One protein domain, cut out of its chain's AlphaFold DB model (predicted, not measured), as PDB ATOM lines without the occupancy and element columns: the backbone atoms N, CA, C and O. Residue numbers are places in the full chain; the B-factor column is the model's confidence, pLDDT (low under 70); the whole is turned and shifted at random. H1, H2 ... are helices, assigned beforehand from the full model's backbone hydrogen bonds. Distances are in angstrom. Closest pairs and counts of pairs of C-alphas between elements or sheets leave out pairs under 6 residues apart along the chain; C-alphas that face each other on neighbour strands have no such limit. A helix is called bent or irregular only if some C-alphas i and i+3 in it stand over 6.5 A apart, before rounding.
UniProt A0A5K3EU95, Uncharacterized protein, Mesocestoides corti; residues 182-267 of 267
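This is residues 182 to 267 of the 267 residues of an uncharacterized protein of Mesocestoides corti (UniProt A0A5K3EU95). Two long helices, H1 and H2, make a narrow, open V, meeting near the link between them; shorter H3 folds back from H2's far end and packs on H1. The 86 printed residues hold three named helices, H1, H2, H3, and no named strand: all helix, loose, radius of gyration of the C-alphas 16.5 A, flat, spanning 48 by 27 by 14 A.

H1, residues 182 to 213, starts at C-alpha (-0.988, 105.109, 63.617) and is 45.9 A long. It has a kink of 37 degrees near residue 206 and is only just irregular: C-alphas 205 and 208 are 6.9 A apart. H2, residues 218 to 243, is 37.3 A long. H3, residues 252 to 266, is 21.4 A long and ends at C-alpha (18.682, 119.097, 68.437).

H1, with residues 189 to 196 alone, touches H3, the same way at a steep tilt of 39 degrees; the closest C-alphas, Gly 192 and Gly 264, are 6.3 A apart. H1 and H2, a helical hairpin, only just touch, with 3 pairs of C-alphas within 8 A, closest Pro 208 and Thr 221 at 6.5 A; they run opposite ways at a shallow tilt of 21 degrees. H2 and H3 are close but not clearly touching. Every O i to N i+4 pair is within hydrogen-bond range in H2 and H3, and 26 of 28 in H1.

The printed part has no cut and no long link. Residues 226 to 242 of H2 and residues 245 to 250 stand free. Residues 249 to 267 have pLDDT under 70.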
ATOM      1  N   ALA A 182      -0.523 103.734  63.448       78.81
ATOM      2  CA  ALA A 182      -0.988 105.109  63.617       78.81
ATOM      3  C   ALA A 182      -0.992 105.535  65.094       78.81
ATOM      4  O   ALA A 182      -0.516 106.618  65.427       78.81
ATOM      5  N   THR A 183      -1.454 104.655  65.986       84.25
ATOM      6  CA  THR A 183      -1.450 104.892  67.436       84.25
ATOM      7  C   THR A 183      -0.025 105.015  67.974       84.25
ATOM      8  O   THR A 183       0.271 105.942  68.723       84.25
ATOM      9  N   ALA A 184       0.886 104.132  67.559       82.88
ATOM     10  CA  ALA A 184       2.291 104.193  67.956       82.88
ATOM     11  C   ALA A 184       2.967 105.490  67.479       82.88
ATOM     12  O   ALA A 184       3.657 106.146  68.257       82.88
ATOM     13  N   LEU A 185       2.723 105.901  66.230       81.00
ATOM     14  CA  LEU A 185       3.225 107.167  65.691       81.00
ATOM     15  C   LEU A 185       2.658 108.377  66.441       81.00
ATOM     16  O   LEU A 185       3.394 109.327  66.691       81.00
ATOM     17  N   LEU A 186       1.385 108.336  66.845       82.56
ATOM     18  CA  LEU A 186       0.769 109.383  67.660       82.56
ATOM     19  C   LEU A 186       1.430 109.475  69.038       82.56
ATOM     20  O   LEU A 186       1.743 110.575  69.483       82.56
ATOM     21  N   VAL A 187       1.689 108.347  69.703       84.94
ATOM     22  CA  VAL A 187       2.374 108.333  71.007       84.94
ATOM     23  C   VAL A 187       3.775 108.929  70.893       84.94
ATOM     24  O   VAL A 187       4.130 109.803  71.683       84.94
ATOM     25  N   ILE A 188       4.548 108.515  69.883       82.00
ATOM     26  CA  ILE A 188       5.879 109.078  69.609       82.00
ATOM     27  C   ILE A 188       5.777 110.587  69.359       82.00
ATOM     28  O   ILE A 188       6.557 111.353  69.919       82.00
ATOM     29  N   PHE A 189       4.788 111.018  68.573       80.25
ATOM     30  CA  PHE A 189       4.528 112.429  68.302       80.25
ATOM     31  C   PHE A 189       4.225 113.221  69.581       80.25
ATOM     32  O   PHE A 189       4.818 114.274  69.794       80.25
ATOM     33  N   VAL A 190       3.346 112.720  70.452       84.00
ATOM     34  CA  VAL A 190       2.986 113.402  71.706       84.00
ATOM     35  C   VAL A 190       4.200 113.530  72.619       84.00
ATOM     36  O   VAL A 190       4.447 114.610  73.146       84.00
ATOM     37  N   ILE A 191       4.978 112.456  72.779       84.50
ATOM     38  CA  ILE A 191       6.192 112.481  73.603       84.50
ATOM     39  C   ILE A 191       7.178 113.506  73.039       84.50
ATOM     40  O   ILE A 191       7.581 114.414  73.762       84.50
ATOM     41  N   GLY A 192       7.512 113.418  71.748       80.50
ATOM     42  CA  GLY A 192       8.438 114.354  71.106       80.50
ATOM     43  C   GLY A 192       7.990 115.809  71.245       80.50
ATOM     44  O   GLY A 192       8.786 116.661  71.632       80.50
ATOM     45  N   LYS A 193       6.697 116.085  71.029       80.38
ATOM     46  CA  LYS A 193       6.135 117.435  71.147       80.38
ATOM     47  C   LYS A 193       6.282 118.006  72.555       80.38
ATOM     48  O   LYS A 193       6.684 119.157  72.704       80.38
ATOM     49  N   VAL A 194       5.977 117.205  73.577       85.69
ATOM     50  CA  VAL A 194       6.077 117.631  74.979       85.69
ATOM     51  C   VAL A 194       7.519 117.975  75.335       85.69
ATOM     52  O   VAL A 194       7.755 119.016  75.945       85.69
ATOM     53  N   PHE A 195       8.487 117.143  74.947       84.62
ATOM     54  CA  PHE A 195       9.898 117.424  75.218       84.62
ATOM     55  C   PHE A 195      10.387 118.676  74.482       84.62
ATOM     56  O   PHE A 195      11.020 119.521  75.112       84.62
ATOM     57  N   ALA A 196      10.028 118.842  73.205       80.50
ATOM     58  CA  ALA A 196      10.388 120.023  72.422       80.50
ATOM     59  C   ALA A 196       9.840 121.321  73.045       80.50
ATOM     60  O   ALA A 196      10.598 122.263  73.251       80.50
ATOM     61  N   ASP A 197       8.558 121.350  73.437       83.00
ATOM     62  CA  ASP A 197       7.955 122.539  74.065       83.00
ATOM     63  C   ASP A 197       8.595 122.879  75.414       83.00
ATOM     64  O   ASP A 197       8.823 124.048  75.724       83.00
ATOM     65  N   ASN A 198       8.905 121.870  76.232       83.44
ATOM     66  CA  ASN A 198       9.579 122.106  77.510       83.44
ATOM     67  C   ASN A 198      11.023 122.592  77.308       83.44
ATOM     68  O   ASN A 198      11.479 123.458  78.056       83.44
ATOM     69  N   GLY A 199      11.723 122.064  76.300       83.31
ATOM     70  CA  GLY A 199      13.068 122.498  75.923       83.31
ATOM     71  C   GLY A 199      13.094 123.951  75.455       83.31
ATOM     72  O   GLY A 199      13.861 124.750  75.993       83.31
ATOM     73  N   ASP A 200      12.210 124.319  74.525       81.88
ATOM     74  CA  ASP A 200      12.101 125.682  73.986       81.88
ATOM     75  C   ASP A 200      11.809 126.719  75.083       81.88
ATOM     76  O   ASP A 200      12.496 127.743  75.215       81.88
ATOM     77  N   VAL A 201      10.841 126.413  75.953       81.94
ATOM     78  CA  VAL A 201      10.514 127.267  77.100       81.94
ATOM     79  C   VAL A 201      11.709 127.362  78.053       81.94
ATOM     80  O   VAL A 201      12.068 128.463  78.473       81.94
ATOM     81  N   GLY A 202      12.366 126.243  78.368       82.19
ATOM     82  CA  GLY A 202      13.533 126.210  79.254       82.19
ATOM     83  C   GLY A 202      14.701 127.061  78.746       82.19
ATOM     84  O   GLY A 202      15.246 127.874  79.498       82.19
ATOM     85  N   ILE A 203      15.041 126.937  77.460       82.75
ATOM     86  CA  ILE A 203      16.094 127.732  76.811       82.75
ATOM     87  C   ILE A 203      15.753 129.222  76.886       82.75
ATOM     88  O   ILE A 203      16.616 130.031  77.231       82.75
ATOM     89  N   SER A 204      14.493 129.592  76.653       80.12
ATOM     90  CA  SER A 204      14.039 130.987  76.712       80.12
ATOM     91  C   SER A 204      14.203 131.627  78.099       80.12
ATOM     92  O   SER A 204      14.497 132.819  78.191       80.12
ATOM     93  N   PHE A 205      14.065 130.857  79.185       83.19
ATOM     94  CA  PHE A 205      14.305 131.352  80.550       83.19
ATOM     95  C   PHE A 205      15.795 131.498  80.884       83.19
ATOM     96  O   PHE A 205      16.179 132.424  81.602       83.19
ATOM     97  N   ILE A 206      16.635 130.592  80.381       85.00
ATOM     98  CA  ILE A 206      18.062 130.517  80.733       85.00
ATOM     99  C   ILE A 206      18.919 131.428  79.844       85.00
ATOM    100  O   ILE A 206      19.914 131.988  80.310       85.00
ATOM    101  N   ALA A 207      18.542 131.621  78.578       82.06
ATOM    102  CA  ALA A 207      19.369 132.324  77.600       82.06
ATOM    103  C   ALA A 207      19.669 133.795  77.968       82.06
ATOM    104  O   ALA A 207      20.842 134.176  77.905       82.06
ATOM    105  N   PRO A 208      18.703 134.633  78.408       82.31
ATOM    106  CA  PRO A 208      19.003 136.019  78.783       82.31
ATOM    107  C   PRO A 208      19.985 136.184  79.966       82.31
ATOM    108  O   PRO A 208      20.953 136.948  79.830       82.31
ATOM    109  N   PRO A 209      19.804 135.504  81.121       84.19
ATOM    110  CA  PRO A 209      20.759 135.605  82.223       84.19
ATOM    111  C   PRO A 209      22.119 134.992  81.867       84.19
ATOM    112  O   PRO A 209      23.145 135.561  82.237       84.19
ATOM    113  N   TYR A 210      22.151 133.896  81.103       84.62
ATOM    114  CA  TYR A 210      23.404 133.283  80.654       84.62
ATOM    115  C   TYR A 210      24.192 134.194  79.701       84.62
ATOM    116  O   TYR A 210      25.395 134.387  79.876       84.62
ATOM    117  N   GLY A 211      23.516 134.855  78.755       82.69
ATOM    118  CA  GLY A 211      24.150 135.840  77.873       82.69
ATOM    119  C   GLY A 211      24.769 137.009  78.644       82.69
ATOM    120  O   GLY A 211      25.865 137.459  78.314       82.69
ATOM    121  N   SER A 212      24.122 137.441  79.730       83.75
ATOM    122  CA  SER A 212      24.664 138.482  80.613       83.75
ATOM    123  C   SER A 212      25.922 138.015  81.359       83.75
ATOM    124  O   SER A 212      26.849 138.800  81.535       83.75
ATOM    125  N   GLN A 213      25.996 136.736  81.756       88.00
ATOM    126  CA  GLN A 213      27.184 136.158  82.408       88.00
ATOM    127  C   GLN A 213      28.390 136.056  81.469       88.00
ATOM    128  O   GLN A 213      29.522 136.237  81.908       88.00
ATOM    129  N   ILE A 214      28.156 135.815  80.177       88.38
ATOM    130  CA  ILE A 214      29.207 135.793  79.144       88.38
ATOM    131  C   ILE A 214      29.660 137.220  78.764       88.38
ATOM    132  O   ILE A 214      30.657 137.400  78.068       88.38
ATOM    133  N   GLY A 215      28.973 138.255  79.261       88.19
ATOM    134  CA  GLY A 215      29.319 139.659  79.038       88.19
ATOM    135  C   GLY A 215      28.601 140.305  77.852       88.19
ATOM    136  O   GLY A 215      29.004 141.384  77.414       88.19
ATOM    137  N   PHE A 216      27.534 139.693  77.320       86.62
ATOM    138  CA  PHE A 216      26.718 140.360  76.309       86.62
ATOM    139  C   PHE A 216      25.946 141.538  76.898       86.62
ATOM    140  O   PHE A 216      25.380 141.478  77.989       86.62
ATOM    141  N   SER A 217      25.895 142.622  76.125       86.00
ATOM    142  CA  SER A 217      25.075 143.778  76.468       86.00
ATOM    143  C   SER A 217      23.585 143.432  76.377       86.00
ATOM    144  O   SER A 217      23.169 142.644  75.524       86.00
ATOM    145  N   ALA A 218      22.755 144.094  77.189       77.06
ATOM    146  CA  ALA A 218      21.298 143.947  77.119       77.06
ATOM    147  C   ALA A 218      20.742 144.247  75.712       77.06
ATOM    148  O   ALA A 218      19.756 143.652  75.288       77.06
ATOM    149  N   HIS A 219      21.397 145.138  74.961       80.62
ATOM    150  CA  HIS A 219      21.014 145.461  73.590       80.62
ATOM    151  C   HIS A 219      21.217 144.274  72.637       80.62
ATOM    152  O   HIS A 219      20.323 143.957  71.856       80.62
ATOM    153  N   THR A 220      22.352 143.579  72.748       84.75
ATOM    154  CA  THR A 220      22.667 142.393  71.938       84.75
ATOM    155  C   THR A 220      21.671 141.264  72.195       84.75
ATOM    156  O   THR A 220      21.140 140.692  71.246       84.75
ATOM    157  N   THR A 221      21.355 140.988  73.464       79.44
ATOM    158  CA  THR A 221      20.373 139.962  73.852       79.44
ATOM    159  C   THR A 221      18.975 140.290  73.323       79.44
ATOM    160  O   THR A 221      18.315 139.432  72.741       79.44
ATOM    161  N   ASN A 222      18.542 141.548  73.446       76.50
ATOM    162  CA  ASN A 222      17.246 141.988  72.925       76.50
ATOM    163  C   ASN A 222      17.173 141.886  71.393       76.50
ATOM    164  O   ASN A 222      16.149 141.470  70.854       76.50
ATOM    165  N   MET A 223      18.259 142.221  70.684       84.31
ATOM    166  CA  MET A 223      18.325 142.083  69.226       84.31
ATOM    167  C   MET A 223      18.276 140.611  68.796       84.31
ATOM    168  O   MET A 223      17.588 140.286  67.833       84.31
ATOM    169  N   ALA A 224      18.940 139.710  69.528       82.69
ATOM    170  CA  ALA A 224      18.900 138.275  69.254       82.69
ATOM    171  C   ALA A 224      17.484 137.693  69.405       82.69
ATOM    172  O   ALA A 224      17.028 136.971  68.522       82.69
ATOM    173  N   ILE A 225      16.759 138.067  70.467       79.50
ATOM    174  CA  ILE A 225      15.358 137.659  70.677       79.50
ATOM    175  C   ILE A 225      14.464 138.179  69.541       79.50
ATOM    176  O   ILE A 225      13.626 137.443  69.020       79.50
ATOM    177  N   ALA A 226      14.666 139.427  69.108       82.38
ATOM    178  CA  ALA A 226      13.911 139.998  67.995       82.38
ATOM    179  C   ALA A 226      14.184 139.262  66.670       82.38
ATOM    180  O   ALA A 226      13.243 138.946  65.945       82.38
ATOM    181  N   VAL A 227      15.449 138.949  66.365       87.25
ATOM    182  CA  VAL A 227      15.825 138.171  65.171       87.25
ATOM    183  C   VAL A 227      15.230 136.765  65.225       87.25
ATOM    184  O   VAL A 227      14.667 136.320  64.228       87.25
ATOM    185  N   ALA A 228      15.285 136.095  66.379       84.56
ATOM    186  CA  ALA A 228      14.665 134.786  66.566       84.56
ATOM    187  C   ALA A 228      13.157 134.828  66.267       84.56
ATOM    188  O   ALA A 228      12.657 133.979  65.533       84.56
ATOM    189  N   GLY A 229      12.452 135.866  66.731       86.00
ATOM    190  CA  GLY A 229      11.035 136.066  66.423       86.00
ATOM    191  C   GLY A 229      10.742 136.283  64.931       86.00
ATOM    192  O   GLY A 229       9.758 135.747  64.422       86.00
ATOM    193  N   ILE A 230      11.604 137.000  64.196       89.56
ATOM    194  CA  ILE A 230      11.469 137.163  62.733       89.56
ATOM    195  C   ILE A 230      11.650 135.820  62.028       89.56
ATOM    196  O   ILE A 230      10.872 135.475  61.139       89.56
ATOM    197  N   VAL A 231      12.684 135.070  62.409       90.75
ATOM    198  CA  VAL A 231      12.986 133.770  61.805       90.75
ATOM    199  C   VAL A 231      11.852 132.782  62.070       90.75
ATOM    200  O   VAL A 231      11.414 132.107  61.137       90.75
ATOM    201  N   ASP A 232      11.324 132.736  63.293       88.44
ATOM    202  CA  ASP A 232      10.170 131.907  63.654       88.44
ATOM    203  C   ASP A 232       8.917 132.304  62.854       88.44
ATOM    204  O   ASP A 232       8.268 131.446  62.250       88.44
ATOM    205  N   LEU A 233       8.630 133.604  62.733       91.88
ATOM    206  CA  LEU A 233       7.516 134.109  61.927       91.88
ATOM    207  C   LEU A 233       7.619 133.665  60.460       91.88
ATOM    208  O   LEU A 233       6.666 133.115  59.902       91.88
ATOM    209  N   LEU A 234       8.772 133.895  59.828       92.69
ATOM    210  CA  LEU A 234       8.998 133.532  58.426       92.69
ATOM    211  C   LEU A 234       8.925 132.019  58.223       92.69
ATOM    212  O   LEU A 234       8.333 131.563  57.244       92.69
ATOM    213  N   SER A 235       9.464 131.246  59.166       90.00
ATOM    214  CA  SER A 235       9.417 129.785  59.133       90.00
ATOM    215  C   SER A 235       7.976 129.282  59.187       90.00
ATOM    216  O   SER A 235       7.580 128.480  58.342       90.00
ATOM    217  N   ARG A 236       7.141 129.805  60.095       89.56
ATOM    218  CA  ARG A 236       5.719 129.419  60.205       89.56
ATOM    219  C   ARG A 236       4.943 129.664  58.917       89.56
ATOM    220  O   ARG A 236       4.160 128.811  58.499       89.56
ATOM    221  N   LEU A 237       5.180 130.799  58.263       92.19
ATOM    222  CA  LEU A 237       4.526 131.133  56.997       92.19
ATOM    223  C   LEU A 237       5.040 130.265  55.844       92.19
ATOM    224  O   LEU A 237       4.244 129.737  55.066       92.19
ATOM    225  N   PHE A 238       6.358 130.077  55.754       90.69
ATOM    226  CA  PHE A 238       6.985 129.274  54.708       90.69
ATOM    227  C   PHE A 238       6.576 127.801  54.793       90.69
ATOM    228  O   PHE A 238       6.104 127.240  53.804       90.69
ATOM    229  N   PHE A 239       6.695 127.175  55.967       86.62
ATOM    230  CA  PHE A 239       6.312 125.774  56.164       86.62
ATOM    231  C   PHE A 239       4.795 125.575  56.094       86.62
ATOM    232  O   PHE A 239       4.337 124.573  55.538       86.62
ATOM    233  N   GLY A 240       4.001 126.541  56.569       87.12
ATOM    234  CA  GLY A 240       2.549 126.533  56.385       87.12
ATOM    235  C   GLY A 240       2.164 126.497  54.904       87.12
ATOM    236  O   GLY A 240       1.388 125.647  54.477       87.12
ATOM    237  N   TRP A 241       2.784 127.346  54.085       88.94
ATOM    238  CA  TRP A 241       2.589 127.335  52.634       88.94
ATOM    239  C   TRP A 241       3.121 126.062  51.959       88.94
ATOM    240  O   TRP A 241       2.468 125.505  51.073       88.94
ATOM    241  N   LEU A 242       4.297 125.583  52.371       86.81
ATOM    242  CA  LEU A 242       4.942 124.405  51.790       86.81
ATOM    243  C   LEU A 242       4.099 123.140  52.000       86.81
ATOM    244  O   LEU A 242       3.920 122.352  51.073       86.81
ATOM    245  N   THR A 243       3.526 122.972  53.193       84.56
ATOM    246  CA  THR A 243       2.689 121.811  53.552       84.56
ATOM    247  C   THR A 243       1.328 121.781  52.843       84.56
ATOM    248  O   THR A 243       0.689 120.721  52.752       84.56
ATOM    249  N   ASP A 244       0.901 122.909  52.274       85.31
ATOM    250  CA  ASP A 244      -0.303 123.019  51.447       85.31
ATOM    251  C   ASP A 244      -0.064 122.720  49.961       85.31
ATOM    252  O   ASP A 244      -1.023 122.580  49.198       85.31
ATOM    253  N   ARG A 245       1.189 122.539  49.521       85.50
ATOM    254  CA  ARG A 245       1.473 122.132  48.139       85.50
ATOM    255  C   ARG A 245       0.938 120.718  47.853       85.50
ATOM    256  O   ARG A 245       1.063 119.827  48.699       85.50
ATOM    257  N   PRO A 246       0.412 120.457  46.638       77.62
ATOM    258  CA  PRO A 246      -0.185 119.164  46.282       77.62
ATOM    259  C   PRO A 246       0.797 117.991  46.423       77.62
ATOM    260  O   PRO A 246       0.397 116.901  46.822       77.62
ATOM    261  N   MET A 247       2.096 118.237  46.218       77.00
ATOM    262  CA  MET A 247       3.177 117.261  46.417       77.00
ATOM    263  C   MET A 247       3.284 116.747  47.866       77.00
ATOM    264  O   MET A 247       3.721 115.620  48.097       77.00
ATOM    265  N   CYS A 248       2.865 117.548  48.848       70.50
ATOM    266  CA  CYS A 248       2.960 117.220  50.268       70.50
ATOM    267  C   CYS A 248       1.665 116.619  50.833       70.50
ATOM    268  O   CYS A 248       1.709 116.029  51.909       70.50
ATOM    269  N   ARG A 249       0.527 116.707  50.128       64.62
ATOM    270  CA  ARG A 249      -0.817 116.406  50.666       64.62
ATOM    271  C   ARG A 249      -0.999 114.949  51.127       64.62
ATOM    272  O   ARG A 249      -1.638 114.729  52.146       64.62
ATOM    273  N   GLY A 250      -0.370 113.984  50.448       64.75
ATOM    274  CA  GLY A 250      -0.350 112.561  50.842       64.75
ATOM    275  C   GLY A 250       0.841 112.143  51.718       64.75
ATOM    276  O   GLY A 250       0.879 111.026  52.221       64.75
ATOM    277  N   ARG A 251       1.825 113.032  51.919       67.25
ATOM    278  CA  ARG A 251       3.061 112.767  52.684       67.25
ATOM    279  C   ARG A 251       3.175 113.622  53.948       67.25
ATOM    280  O   ARG A 251       4.212 113.598  54.601       67.25
ATOM    281  N   ARG A 252       2.111 114.337  54.337       66.88
ATOM    282  CA  ARG A 252       2.107 115.249  55.496       66.88
ATOM    283  C   ARG A 252       2.610 114.573  56.773       66.88
ATOM    284  O   ARG A 252       3.437 115.150  57.464       66.88
ATOM    285  N   GLY A 253       2.192 113.331  57.029       63.75
ATOM    286  CA  GLY A 253       2.637 112.568  58.199       63.75
ATOM    287  C   GLY A 253       4.139 112.260  58.208       63.75
ATOM    288  O   GLY A 253       4.769 112.366  59.253       63.75
ATOM    289  N   THR A 254       4.739 111.948  57.053       66.56
ATOM    290  CA  THR A 254       6.188 111.676  56.969       66.56
ATOM    291  C   THR A 254       7.015 112.954  57.039       66.56
ATOM    292  O   THR A 254       8.069 112.958  57.664       66.56
ATOM    293  N   PHE A 255       6.518 114.050  56.462       66.88
ATOM    294  CA  PHE A 255       7.153 115.361  56.581       66.88
ATOM    295  C   PHE A 255       7.138 115.860  58.030       66.88
ATOM    296  O   PHE A 255       8.174 116.275  58.533       66.88
ATOM    297  N   LEU A 256       5.997 115.730  58.719       65.12
ATOM    298  CA  LEU A 256       5.883 116.043  60.143       65.12
ATOM    299  C   LEU A 256       6.807 115.148  60.978       65.12
ATOM    300  O   LEU A 256       7.577 115.650  61.784       65.12
ATOM    301  N   ALA A 257       6.799 113.831  60.763       64.62
ATOM    302  CA  ALA A 257       7.698 112.928  61.483       64.62
ATOM    303  C   ALA A 257       9.180 113.295  61.284       64.62
ATOM    304  O   ALA A 257       9.954 113.248  62.234       64.62
ATOM    305  N   PHE A 258       9.568 113.711  60.074       69.06
ATOM    306  CA  PHE A 258      10.926 114.170  59.791       69.06
ATOM    307  C   PHE A 258      11.265 115.482  60.508       69.06
ATOM    308  O   PHE A 258      12.324 115.565  61.122       69.06
ATOM    309  N   THR A 259      10.378 116.485  60.488       66.75
ATOM    310  CA  THR A 259      10.615 117.742  61.219       66.75
ATOM    311  C   THR A 259      10.783 117.493  62.717       66.75
ATOM    312  O   THR A 259      11.709 118.029  63.310       66.75
ATOM    313  N   TRP A 260       9.977 116.602  63.304       65.06
ATOM    314  CA  TRP A 260      10.075 116.258  64.728       65.06
ATOM    315  C   TRP A 260      11.298 115.401  65.068       65.06
ATOM    316  O   TRP A 260      11.851 115.550  66.151       65.06
ATOM    317  N   LEU A 261      11.755 114.529  64.161       64.94
ATOM    318  CA  LEU A 261      13.021 113.806  64.337       64.94
ATOM    319  C   LEU A 261      14.217 114.761  64.353       64.94
ATOM    320  O   LEU A 261      15.139 114.563  65.136       64.94
ATOM    321  N   VAL A 262      14.198 115.788  63.503       66.31
ATOM    322  CA  VAL A 262      15.239 116.824  63.487       66.31
ATOM    323  C   VAL A 262      15.175 117.665  64.760       66.31
ATOM    324  O   VAL A 262      16.202 117.883  65.391       66.31
ATOM    325  N   GLU A 263      13.984 118.090  65.177       62.31
ATOM    326  CA  GLU A 263      13.789 118.906  66.382       62.31
ATOM    327  C   GLU A 263      14.163 118.139  67.663       62.31
ATOM    328  O   GLU A 263      14.889 118.658  68.506       62.31
ATOM    329  N   GLY A 264      13.777 116.863  67.766       58.66
ATOM    330  CA  GLY A 264      14.133 115.988  68.887       58.66
ATOM    331  C   GLY A 264      15.593 115.522  68.912       58.66
ATOM    332  O   GLY A 264      16.037 115.024  69.937       58.66
ATOM    333  N   ALA A 265      16.341 115.661  67.813       60.28
ATOM    334  CA  ALA A 265      17.783 115.392  67.778       60.28
ATOM    335  C   ALA A 265      18.631 116.622  68.149       60.28
ATOM    336  O   ALA A 265      19.829 116.484  68.395       60.28
ATOM    337  N   VAL A 266      18.030 117.815  68.127       55.25
ATOM    338  CA  VAL A 266      18.682 119.097  68.437       55.25
ATOM    339  C   VAL A 266      18.417 119.538  69.886       55.25
ATOM    340  O   VAL A 266      19.204 120.319  70.420       55.25
ATOM    341  N   ALA A 267      17.348 119.033  70.512       42.56
ATOM    342  CA  ALA A 267      17.050 119.187  71.940       42.56
ATOM    343  C   ALA A 267      17.888 118.241  72.817       42.56
ATOM    344  O   ALA A 267      18.301 118.685  73.914       42.56
TER     345      ALA A 267